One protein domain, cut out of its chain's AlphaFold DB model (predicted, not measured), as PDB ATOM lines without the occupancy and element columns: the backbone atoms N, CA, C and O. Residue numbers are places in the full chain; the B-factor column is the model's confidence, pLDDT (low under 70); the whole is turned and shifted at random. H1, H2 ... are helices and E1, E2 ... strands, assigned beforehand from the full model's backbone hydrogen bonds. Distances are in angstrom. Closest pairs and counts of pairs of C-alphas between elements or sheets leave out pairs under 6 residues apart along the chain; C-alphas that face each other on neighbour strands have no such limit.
ATOM      1  N   THR A 218     220.874 121.074 189.725       84.19
ATOM      2  CA  THR A 218     221.670 122.291 189.609       84.19
ATOM      3  C   THR A 218     221.450 122.893 188.239       84.19
ATOM      4  O   THR A 218     221.583 122.207 187.220       84.19
ATOM      5  N   GLN A 219     221.132 124.180 188.210       88.56
ATOM      6  CA  GLN A 219     220.872 124.902 186.981       88.56
ATOM      7  C   GLN A 219     221.546 126.271 186.990       88.56
ATOM      8  O   GLN A 219     221.536 126.987 187.990       88.56
ATOM      9  N   VAL A 220     222.113 126.648 185.850       89.31
ATOM     10  CA  VAL A 220     222.658 127.989 185.633       89.31
ATOM     11  C   VAL A 220     222.120 128.493 184.318       89.31
ATOM     12  O   VAL A 220     222.457 127.929 183.277       89.31
ATOM     13  N   ALA A 221     221.282 129.525 184.345       89.31
ATOM     14  CA  ALA A 221     220.837 130.115 183.092       89.31
ATOM     15  C   ALA A 221     221.747 131.251 182.656       89.31
ATOM     16  O   ALA A 221     222.299 132.000 183.468       89.31
ATOM     17  N   SER A 222     221.888 131.351 181.342       89.31
ATOM     18  CA  SER A 222     222.523 132.481 180.709       89.31
ATOM     19  C   SER A 222     221.674 133.737 180.877       89.31
ATOM     20  O   SER A 222     220.450 133.691 181.036       89.31
ATOM     21  N   ASN A 223     222.377 134.858 180.828       84.00
ATOM     22  CA  ASN A 223     221.840 136.190 180.662       84.00
ATOM     23  C   ASN A 223     222.644 136.874 179.556       84.00
ATOM     24  O   ASN A 223     223.661 137.538 179.780       84.00
ATOM     25  N   LEU A 224     222.250 136.587 178.324       80.81
ATOM     26  CA  LEU A 224     222.873 137.063 177.105       80.81
ATOM     27  C   LEU A 224     222.553 138.528 176.825       80.81
ATOM     28  O   LEU A 224     223.336 139.151 176.109       80.81
ATOM     29  N   VAL A 225     221.467 139.081 177.378       74.62
ATOM     30  CA  VAL A 225     221.074 140.499 177.217       74.62
ATOM     31  C   VAL A 225     221.118 140.921 175.739       74.62
ATOM     32  O   VAL A 225     221.762 141.903 175.365       74.62
ATOM     33  N   ASP A 226     220.517 140.112 174.863       76.62
ATOM     34  CA  ASP A 226     220.503 140.323 173.409       76.62
ATOM     35  C   ASP A 226     221.898 140.427 172.748       76.62
ATOM     36  O   ASP A 226     222.082 141.045 171.695       76.62
ATOM     37  N   SER A 227     222.914 139.788 173.342       80.50
ATOM     38  CA  SER A 227     224.272 139.732 172.793       80.50
ATOM     39  C   SER A 227     224.300 139.094 171.402       80.50
ATOM     40  O   SER A 227     224.090 137.894 171.223       80.50
ATOM     41  N   THR A 228     224.677 139.897 170.407       86.88
ATOM     42  CA  THR A 228     224.820 139.497 168.995       86.88
ATOM     43  C   THR A 228     226.196 138.899 168.672       86.88
ATOM     44  O   THR A 228     226.631 138.864 167.519       86.88
ATOM     45  N   MET A 229     226.918 138.436 169.696       86.81
ATOM     46  CA  MET A 229     228.260 137.866 169.569       86.81
ATOM     47  C   MET A 229     228.222 136.338 169.676       86.81
ATOM     48  O   MET A 229     227.598 135.772 170.579       86.81
ATOM     49  N   ALA A 230     228.908 135.668 168.747       90.56
ATOM     50  CA  ALA A 230     229.091 134.221 168.767       90.56
ATOM     51  C   ALA A 230     230.192 133.820 169.761       90.56
ATOM     52  O   ALA A 230     231.156 134.559 169.977       90.56
ATOM     53  N   MET A 231     230.070 132.625 170.337       91.38
ATOM     54  CA  MET A 231     231.126 132.026 171.144       91.38
ATOM     55  C   MET A 231     232.293 131.595 170.257       91.38
ATOM     56  O   MET A 231     232.130 131.149 169.123       91.38
ATOM     57  N   THR A 232     233.486 131.667 170.824       89.75
ATOM     58  CA  THR A 232     234.740 131.211 170.231       89.75
ATOM     59  C   THR A 232     235.459 130.283 171.204       89.75
ATOM     60  O   THR A 232     235.227 130.323 172.416       89.75
ATOM     61  N   ALA A 233     236.349 129.441 170.677       88.19
ATOM     62  CA  ALA A 233     237.116 128.518 171.501       88.19
ATOM     63  C   ALA A 233     237.894 129.276 172.587       88.19
ATOM     64  O   ALA A 233     238.554 130.284 172.319       88.19
ATOM     65  N   GLY A 234     237.812 128.768 173.815       84.50
ATOM     66  CA  GLY A 234     238.473 129.364 174.965       84.50
ATOM     67  C   GLY A 234     237.737 130.550 175.583       84.50
ATOM     68  O   GLY A 234     238.370 131.250 176.361       84.50
ATOM     69  N   ASN A 235     236.454 130.797 175.288       85.88
ATOM     70  CA  ASN A 235     235.670 131.773 176.062       85.88
ATOM     71  C   ASN A 235     235.314 131.284 177.470       85.88
ATOM     72  O   ASN A 235     235.340 132.070 178.415       85.88
ATOM     73  N   VAL A 236     235.019 129.994 177.618       89.56
ATOM     74  CA  VAL A 236     234.538 129.416 178.874       89.56
ATOM     75  C   VAL A 236     235.037 127.988 179.041       89.56
ATOM     76  O   VAL A 236     235.212 127.258 178.057       89.56
ATOM     77  N   TYR A 237     235.259 127.611 180.292       91.38
ATOM     78  CA  TYR A 237     235.433 126.236 180.723       91.38
ATOM     79  C   TYR A 237     234.267 125.884 181.647       91.38
ATOM     80  O   TYR A 237     233.844 126.705 182.458       91.38
ATOM     81  N   VAL A 238     233.735 124.676 181.503       93.75
ATOM     82  CA  VAL A 238     232.713 124.129 182.400       93.75
ATOM     83  C   VAL A 238     233.269 122.853 182.998       93.75
ATOM     84  O   VAL A 238     233.692 121.970 182.253       93.75
ATOM     85  N   ASN A 239     233.303 122.763 184.327       91.81
ATOM     86  CA  ASN A 239     233.894 121.638 185.057       91.81
ATOM     87  C   ASN A 239     235.304 121.278 184.532       91.81
ATOM     88  O   ASN A 239     235.618 120.109 184.311       91.81
ATOM     89  N   GLY A 240     236.138 122.292 184.261       91.12
ATOM     90  CA  GLY A 240     237.501 122.126 183.745       91.12
ATOM     91  C   GLY A 240     237.630 121.780 182.253       91.12
ATOM     92  O   GLY A 240     238.749 121.621 181.762       91.12
ATOM     93  N   VAL A 241     236.531 121.689 181.493       94.44
ATOM     94  CA  VAL A 241     236.549 121.385 180.049       94.44
ATOM     95  C   VAL A 241     236.240 122.637 179.234       94.44
ATOM     96  O   VAL A 241     235.231 123.300 179.463       94.44
ATOM     97  N   SER A 242     237.081 122.954 178.244       93.19
ATOM     98  CA  SER A 242     236.842 124.091 177.345       93.19
ATOM     99  C   SER A 242     235.628 123.840 176.458       93.19
ATOM    100  O   SER A 242     235.570 122.832 175.758       93.19
ATOM    101  N   VAL A 243     234.734 124.821 176.378       95.44
ATOM    102  CA  VAL A 243     233.621 124.809 175.419       95.44
ATOM    103  C   VAL A 243     234.088 125.387 174.080       95.44
ATOM    104  O   VAL A 243     234.903 126.318 174.030       95.44
ATOM    105  N   GLY A 244     233.624 124.783 172.985       93.88
ATOM    106  CA  GLY A 244     233.961 125.184 171.620       93.88
ATOM    107  C   GLY A 244     233.219 126.441 171.139       93.88
ATOM    108  O   GLY A 244     232.447 127.045 171.885       93.88
ATOM    109  N   PRO A 245     233.451 126.860 169.882       93.56
ATOM    110  CA  PRO A 245     232.689 127.935 169.252       93.56
ATOM    111  C   PRO A 245     231.211 127.570 169.074       93.56
ATOM    112  O   PRO A 245     230.875 126.399 168.903       93.56
ATOM    113  N   SER A 246     230.343 128.581 169.018       94.19
ATOM    114  CA  SER A 246     228.961 128.407 168.564       94.19
ATOM    115  C   SER A 246     228.892 128.618 167.050       94.19
ATOM    116  O   SER A 246     229.426 129.592 166.513       94.19
ATOM    117  N   TYR A 247     228.254 127.689 166.338       93.44
ATOM    118  CA  TYR A 247     228.216 127.687 164.877       93.44
ATOM    119  C   TYR A 247     226.809 127.955 164.355       93.44
ATOM    120  O   TYR A 247     225.843 127.364 164.826       93.44
ATOM    121  N   ALA A 248     226.698 128.765 163.299       92.56
ATOM    122  CA  ALA A 248     225.425 129.008 162.617       92.56
ATOM    123  C   ALA A 248     224.773 127.726 162.071       92.56
ATOM    124  O   ALA A 248     223.560 127.652 161.949       92.56
ATOM    125  N   THR A 249     225.570 126.707 161.746       92.56
ATOM    126  CA  THR A 249     225.080 125.398 161.287       92.56
ATOM    127  C   THR A 249     224.388 124.592 162.382       92.56
ATOM    128  O   THR A 249     223.664 123.655 162.060       92.56
ATOM    129  N   SER A 250     224.613 124.932 163.653       95.06
ATOM    130  CA  SER A 250     223.977 124.276 164.798       95.06
ATOM    131  C   SER A 250     222.566 124.804 165.074       95.06
ATOM    132  O   SER A 250     221.858 124.237 165.898       95.06
ATOM    133  N   ASP A 251     222.147 125.861 164.379       94.81
ATOM    134  CA  ASP A 251     220.815 126.440 164.479       94.81
ATOM    135  C   ASP A 251     220.163 126.497 163.091       94.81
ATOM    136  O   ASP A 251     220.604 127.205 162.186       94.81
ATOM    137  N   ASN A 252     219.093 125.724 162.917       91.06
ATOM    138  CA  ASN A 252     218.284 125.715 161.698       91.06
ATOM    139  C   ASN A 252     216.922 126.411 161.885       91.06
ATOM    140  O   ASN A 252     216.114 126.424 160.960       91.06
ATOM    141  N   ALA A 253     216.648 126.947 163.076       93.62
ATOM    142  CA  ALA A 253     215.382 127.580 163.428       93.62
ATOM    143  C   ALA A 253     215.453 129.108 163.314       93.62
ATOM    144  O   ALA A 253     214.518 129.731 162.806       93.62
ATOM    145  N   SER A 254     216.558 129.724 163.746       93.12
ATOM    146  CA  SER A 254     216.716 131.178 163.661       93.12
ATOM    147  C   SER A 254     216.898 131.649 162.221       93.12
ATOM    148  O   SER A 254     217.591 131.040 161.403       93.12
ATOM    149  N   TYR A 255     216.303 132.800 161.918       90.81
ATOM    150  CA  TYR A 255     216.428 133.440 160.616       90.81
ATOM    151  C   TYR A 255     217.823 134.021 160.414       90.81
ATOM    152  O   TYR A 255     218.271 134.794 161.250       90.81
ATOM    153  N   SER A 256     218.470 133.713 159.286       84.94
ATOM    154  CA  SER A 256     219.875 134.039 158.992       84.94
ATOM    155  C   SER A 256     220.142 135.473 158.492       84.94
ATOM    156  O   SER A 256     221.262 135.761 158.071       84.94
ATOM    157  N   GLY A 257     219.139 136.365 158.441       73.44
ATOM    158  CA  GLY A 257     219.253 137.681 157.789       73.44
ATOM    159  C   GLY A 257     218.727 138.880 158.594       73.44
ATOM    160  O   GLY A 257     217.840 138.755 159.423       73.44
ATOM    161  N   GLY A 258     219.226 140.081 158.279       57.00
ATOM    162  CA  GLY A 258     218.578 141.362 158.609       57.00
ATOM    163  C   GLY A 258     219.084 142.115 159.851       57.00
ATOM    164  O   GLY A 258     218.853 141.711 160.979       57.00
ATOM    165  N   GLY A 259     219.663 143.302 159.622       51.09
ATOM    166  CA  GLY A 259     219.507 144.463 160.514       51.09
ATOM    167  C   GLY A 259     220.699 144.898 161.366       51.09
ATOM    168  O   GLY A 259     220.930 146.101 161.463       51.09
ATOM    169  N   VAL A 260     221.480 143.981 161.944       43.31
ATOM    170  CA  VAL A 260     222.586 144.352 162.852       43.31
ATOM    171  C   VAL A 260     223.808 143.444 162.633       43.31
ATOM    172  O   VAL A 260     223.871 142.341 163.150       43.31
ATOM    173  N   ALA A 261     224.756 143.949 161.829       45.72
ATOM    174  CA  ALA A 261     226.164 143.544 161.643       45.72
ATOM    175  C   ALA A 261     226.531 142.098 161.203       45.72
ATOM    176  O   ALA A 261     226.247 141.134 161.889       45.72
ATOM    177  N   ALA A 262     227.287 142.017 160.092       47.00
ATOM    178  CA  ALA A 262     228.390 141.113 159.671       47.00
ATOM    179  C   ALA A 262     228.491 139.612 160.063       47.00
ATOM    180  O   ALA A 262     229.359 138.940 159.508       47.00
ATOM    181  N   ASN A 263     227.644 139.052 160.919       59.03
ATOM    182  CA  ASN A 263     227.678 137.657 161.344       59.03
ATOM    183  C   ASN A 263     226.316 137.010 161.082       59.03
ATOM    184  O   ASN A 263     225.276 137.631 161.282       59.03
ATOM    185  N   ASP A 264     226.327 135.760 160.624       77.25
ATOM    186  CA  ASP A 264     225.122 134.938 160.538       77.25
ATOM    187  C   ASP A 264     224.471 134.880 161.925       77.25
ATOM    188  O   ASP A 264     225.078 134.392 162.882       77.25
ATOM    189  N   THR A 265     223.259 135.423 162.041       84.00
ATOM    190  CA  THR A 265     222.531 135.612 163.307       84.00
ATOM    191  C   THR A 265     222.354 134.316 164.090       84.00
ATOM    192  O   THR A 265     222.278 134.308 165.317       84.00
ATOM    193  N   ARG A 266     222.361 133.193 163.375       91.31
ATOM    194  CA  ARG A 266     222.280 131.840 163.917       91.31
ATOM    195  C   ARG A 266     223.491 131.477 164.772       91.31
ATOM    196  O   ARG A 266     223.359 130.693 165.695       91.31
ATOM    197  N   ALA A 267     224.672 132.046 164.518       91.38
ATOM    198  CA  ALA A 267     225.880 131.707 165.274       91.38
ATOM    199  C   ALA A 267     225.852 132.220 166.721       91.38
ATOM    200  O   ALA A 267     226.540 131.660 167.572       91.38
ATOM    201  N   PHE A 268     225.092 133.277 167.010       90.88
ATOM    202  CA  PHE A 268     224.983 133.843 168.356       90.88
ATOM    203  C   PHE A 268     223.690 133.469 169.086       90.88
ATOM    204  O   PHE A 268     223.500 133.917 170.215       90.88
ATOM    205  N   SER A 269     222.821 132.654 168.479       94.12
ATOM    206  CA  SER A 269     221.574 132.220 169.112       94.12
ATOM    207  C   SER A 269     221.822 131.327 170.328       94.12
ATOM    208  O   SER A 269     222.849 130.644 170.422       94.12
ATOM    209  N   ALA A 270     220.846 131.275 171.239       95.38
ATOM    210  CA  ALA A 270     220.851 130.310 172.337       95.38
ATOM    211  C   ALA A 270     220.967 128.869 171.844       95.38
ATOM    212  O   ALA A 270     221.674 128.077 172.456       95.38
ATOM    213  N   ILE A 271     220.336 128.537 170.713       96.69
ATOM    214  CA  ILE A 271     220.381 127.199 170.115       96.69
ATOM    215  C   ILE A 271     221.821 126.826 169.745       96.69
ATOM    216  O   ILE A 271     222.311 125.767 170.143       96.69
ATOM    217  N   ALA A 272     222.536 127.711 169.043       96.56
ATOM    218  CA  ALA A 272     223.918 127.454 168.656       96.56
ATOM    219  C   ALA A 272     224.874 127.424 169.858       96.56
ATOM    220  O   ALA A 272     225.817 126.629 169.874       96.56
ATOM    221  N   LYS A 273     224.640 128.267 170.871       95.69
ATOM    222  CA  LYS A 273     225.431 128.276 172.111       95.69
ATOM    223  C   LYS A 273     225.193 127.006 172.924       95.69
ATOM    224  O   LYS A 273     226.154 126.318 173.250       95.69
ATOM    225  N   ALA A 274     223.938 126.626 173.157       97.19
ATOM    226  CA  ALA A 274     223.570 125.390 173.843       97.19
ATOM    227  C   ALA A 274     224.128 124.149 173.132       97.19
ATOM    228  O   ALA A 274     224.625 123.236 173.791       97.19
ATOM    229  N   ALA A 275     224.121 124.127 171.795       97.75
ATOM    230  CA  ALA A 275     224.767 123.065 171.028       97.75
ATOM    231  C   ALA A 275     226.264 122.950 171.366       97.75
ATOM    232  O   ALA A 275     226.728 121.851 171.649       97.75
ATOM    233  N   ALA A 276     226.999 124.066 171.439       97.12
ATOM    234  CA  ALA A 276     228.422 124.055 171.792       97.12
ATOM    235  C   ALA A 276     228.697 123.480 173.197       97.12
ATOM    236  O   ALA A 276     229.669 122.745 173.370       97.12
ATOM    237  N   PHE A 277     227.844 123.762 174.190       97.44
ATOM    238  CA  PHE A 277     227.939 123.131 175.517       97.44
ATOM    239  C   PHE A 277     227.605 121.637 175.469       97.44
ATOM    240  O   PHE A 277     228.268 120.831 176.120       97.44
ATOM    241  N   ASN A 278     226.602 121.255 174.678       97.81
ATOM    242  CA  ASN A 278     226.183 119.863 174.553       97.81
ATOM    243  C   ASN A 278     227.233 118.976 173.860       97.81
ATOM    244  O   ASN A 278     227.309 117.794 174.183       97.81
ATOM    245  N   GLU A 279     228.093 119.530 172.998       97.56
ATOM    246  CA  GLU A 279     229.238 118.805 172.411       97.56
ATOM    247  C   GLU A 279     230.245 118.305 173.465       97.56
ATOM    248  O   GLU A 279     230.955 117.327 173.234       97.56
ATOM    249  N   VAL A 280     230.313 118.954 174.633       96.44
ATOM    250  CA  VAL A 280     231.202 118.556 175.739       96.44
ATOM    251  C   VAL A 280     230.453 117.939 176.925       96.44
ATOM    252  O   VAL A 280     231.077 117.625 177.938       96.44
ATOM    253  N   ALA A 281     229.139 117.710 176.808       96.19
ATOM    254  CA  ALA A 281     228.285 117.277 177.917       96.19
ATOM    255  C   ALA A 281     228.715 115.949 178.557       96.19
ATOM    256  O   ALA A 281     228.645 115.806 179.776       96.19
ATOM    257  N   ASP A 282     229.208 114.993 177.766       94.50
ATOM    258  CA  ASP A 282     229.679 113.701 178.285       94.50
ATOM    259  C   ASP A 282     230.945 113.840 179.150       94.50
ATOM    260  O   ASP A 282     231.190 113.017 180.032       94.50
ATOM    261  N   GLN A 283     231.752 114.881 178.912       94.62
ATOM    262  CA  GLN A 283     232.972 115.158 179.676       94.62
ATOM    263  C   GLN A 283     232.677 116.002 180.916       94.62
ATOM    264  O   GLN A 283     233.263 115.774 181.971       94.62
ATOM    265  N   THR A 284     231.766 116.970 180.794       94.81
ATOM    266  CA  THR A 284     231.436 117.912 181.872       94.81
ATOM    267  C   THR A 284     230.373 117.382 182.828       94.81
ATOM    268  O   THR A 284     230.338 117.788 183.988       94.81
ATOM    269  N   GLY A 285     229.488 116.497 182.360       91.50
ATOM    270  CA  GLY A 285     228.257 116.124 183.060       91.50
ATOM    271  C   GLY A 285     227.197 117.233 183.065       91.50
ATOM    272  O   GLY A 285     226.275 117.185 183.881       91.50
ATOM    273  N   VAL A 286     227.335 118.238 182.194       94.00
ATOM    274  CA  VAL A 286     226.461 119.415 182.114       94.00
ATOM    275  C   VAL A 286     225.809 119.469 180.739       94.00
ATOM    276  O   VAL A 286     226.498 119.445 179.722       94.00
ATOM    277  N   ASP A 400     222.959 117.136 187.493       78.88
ATOM    278  CA  ASP A 400     222.668 116.528 188.796       78.88
ATOM    279  C   ASP A 400     223.761 116.860 189.832       78.88
ATOM    280  O   ASP A 400     223.591 116.577 191.011       78.88
ATOM    281  N   LYS A 401     224.899 117.414 189.391       78.31
ATOM    282  CA  LYS A 401     226.068 117.749 190.213       78.31
ATOM    283  C   LYS A 401     226.313 119.256 190.238       78.31
ATOM    284  O   LYS A 401     225.571 120.035 189.646       78.31
ATOM    285  N   GLU A 402     227.386 119.649 190.908       80.69
ATOM    286  CA  GLU A 402     227.940 120.990 190.804       80.69
ATOM    287  C   GLU A 402     228.304 121.343 189.348       80.69
ATOM    288  O   GLU A 402     228.836 120.525 188.585       80.69
ATOM    289  N   ILE A 403     227.995 122.582 188.976       85.75
ATOM    290  CA  ILE A 403     228.432 123.227 187.746       85.75
ATOM    291  C   ILE A 403     229.459 124.274 188.162       85.75
ATOM    292  O   ILE A 403     229.136 125.213 188.878       85.75
ATOM    293  N   VAL A 404     230.691 124.133 187.702       86.94
ATOM    294  CA  VAL A 404     231.759 125.114 187.886       86.94
ATOM    295  C   VAL A 404     231.982 125.799 186.550       86.94
ATOM    296  O   VAL A 404     232.303 125.144 185.556       86.94
ATOM    297  N   ILE A 405     231.788 127.112 186.514       87.94
ATOM    298  CA  ILE A 405     232.032 127.929 185.329       87.94
ATOM    299  C   ILE A 405     233.314 128.704 185.560       87.94
ATOM    300  O   ILE A 405     233.413 129.526 186.469       87.94
ATOM    301  N   GLU A 406     234.285 128.465 184.693       85.31
ATOM    302  CA  GLU A 406     235.586 129.105 184.735       85.31
ATOM    303  C   GLU A 406     235.804 129.920 183.463       85.31
ATOM    304  O   GLU A 406     235.295 129.623 182.375       85.31
ATOM    305  N   ARG A 407     236.611 130.972 183.580       78.75
ATOM    306  CA  ARG A 407     236.998 131.757 182.409       78.75
ATOM    307  C   ARG A 407     237.923 130.941 181.530       78.75
ATOM    308  O   ARG A 407     238.832 130.275 182.015       78.75
ATOM    309  N   GLY A 408     237.742 131.067 180.222       75.94
ATOM    310  CA  GLY A 408     238.744 130.584 179.293       75.94
ATOM    311  C   GLY A 408     239.822 131.617 178.965       75.94
ATOM    312  O   GLY A 408     239.795 132.764 179.411       75.94
ATOM    313  N   LYS A 409     240.802 131.182 178.166       71.19
ATOM    314  CA  LYS A 409     241.966 131.986 177.753       71.19
ATOM    315  C   LYS A 409     241.596 133.181 176.859       71.19
ATOM    316  O   LYS A 409     242.372 134.118 176.751       71.19
ATOM    317  N   ASN A 410     240.429 133.155 176.215       67.12
ATOM    318  CA  ASN A 410     239.859 134.268 175.462       67.12
ATOM    319  C   ASN A 410     238.795 134.960 176.330       67.12
ATOM    320  O   ASN A 410     237.754 134.386 176.630       67.12
ATOM    321  N   THR A 411     239.050 136.202 176.731       59.47
ATOM    322  CA  THR A 411     238.453 136.869 177.905       59.47
ATOM    323  C   THR A 411     236.967 137.210 177.835       59.47
ATOM    324  O   THR A 411     236.410 137.650 178.847       59.47
ATOM    325  N   ASN A 412     236.317 137.008 176.689       76.06
ATOM    326  CA  ASN A 412     234.929 137.401 176.454       76.06
ATOM    327  C   ASN A 412     233.926 136.351 176.956       76.06
ATOM    328  O   ASN A 412     233.092 135.857 176.197       76.06
ATOM    329  N   LEU A 413     233.987 136.024 178.253       79.25
ATOM    330  CA  LEU A 413     232.979 135.180 178.910       79.25
ATOM    331  C   LEU A 413     231.560 135.745 178.705       79.25
ATOM    332  O   LEU A 413     230.614 134.979 178.553       79.25
ATOM    333  N   SER A 414     231.422 137.069 178.587       78.31
ATOM    334  CA  SER A 414     230.153 137.753 178.305       78.31
ATOM    335  C   SER A 414     229.447 137.274 177.032       78.31
ATOM    336  O   SER A 414     228.230 137.389 176.939       78.31
ATOM    337  N   TYR A 415     230.151 136.683 176.058       85.44
ATOM    338  CA  TYR A 415     229.508 136.104 174.868       85.44
ATOM    339  C   TYR A 415     228.672 134.862 175.194       85.44
ATOM    340  O   TYR A 415     227.776 134.506 174.430       85.44
ATOM    341  N   THR A 416     228.950 134.213 176.324       87.25
ATOM    342  CA  THR A 416     228.200 133.052 176.816       87.25
ATOM    343  C   THR A 416     226.974 133.444 177.638       87.25
ATOM    344  O   THR A 416     226.084 132.621 177.799       87.25
ATOM    345  N   GLY A 417     226.921 134.679 178.153       84.44
ATOM    346  CA  GLY A 417     225.890 135.111 179.102       84.44
ATOM    347  C   GLY A 417     226.023 134.475 180.490       84.44
ATOM    348  O   GLY A 417     225.119 134.604 181.304       84.44
ATOM    349  N   LEU A 418     227.120 133.769 180.773       85.81
ATOM    350  CA  LEU A 418     227.366 133.119 182.059       85.81
ATOM    351  C   LEU A 418     228.348 133.934 182.903       85.81
ATOM    352  O   LEU A 418     229.188 134.667 182.375       85.81
ATOM    353  N   ASN A 419     228.285 133.740 184.216       78.88
ATOM    354  CA  ASN A 419     229.264 134.270 185.158       78.88
ATOM    355  C   ASN A 419     230.190 133.156 185.651       78.88
ATOM    356  O   ASN A 419     229.874 131.974 185.560       78.88
TER     357      ASN A 419
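AT A GLANCE: This is residues 218 to 286 and 400 to 419 of the 533 residues of the protein "Flagellin" of Allochromatium warmingii (UniProt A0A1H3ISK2). This elongated domain has little regular structure: a two-stranded antiparallel sheet, E2 - E3, lies toward one end, helix H2 near the middle, and a long loop round Gly 259 at the other end. Of 89 printed residues, 33 are in named elements, four helices and three strands in the order E1 E2 H1 H2 H3 E3 H4, class mixed. It is compact, with a radius of gyration of the C-alphas of 12.8 A and spans of 40 by 25 by 20 A.

IN THESE COORDINATES: E2 is residues 236 to 238; E3, residues 403 to 407, is 13.2 A long. H2, residues 270 to 278, is 11.9 A long. H1 is residues 265 to 268, H3 281 to 284. E1, residues 218 to 221, begins at C-alpha (221.670, 122.291, 189.609); H4, residues 413 to 416, ends at C-alpha (228.200, 133.052, 176.816).

HOW THE PARTS SIT: Across E2 and E3, at 156 degrees, N 237 and O 406 are 2.9 A apart, within hydrogen-bond range. E1 pairs with no named strand. The closest C-alphas of E2 and H4, Val 236 and Leu 413, are 6.0 A apart. H1 and H2 are close but not clearly touching, the closest C-alphas, Arg 266 and Ala 272, 6.7 A apart. H2 and H3 meet only through their link. Every O i to N i+4 pair in H2 is within hydrogen-bond range; H1, H3 and H4 are too short for one.

THE WHOLE: Residues 287 to 399 are not printed, with 8.2 A between C-alphas 286 and 400. The links E1 to E2 and E2 to H1 are long. The pLDDT is under 70 at residues 258 to 263 and 410 to 411.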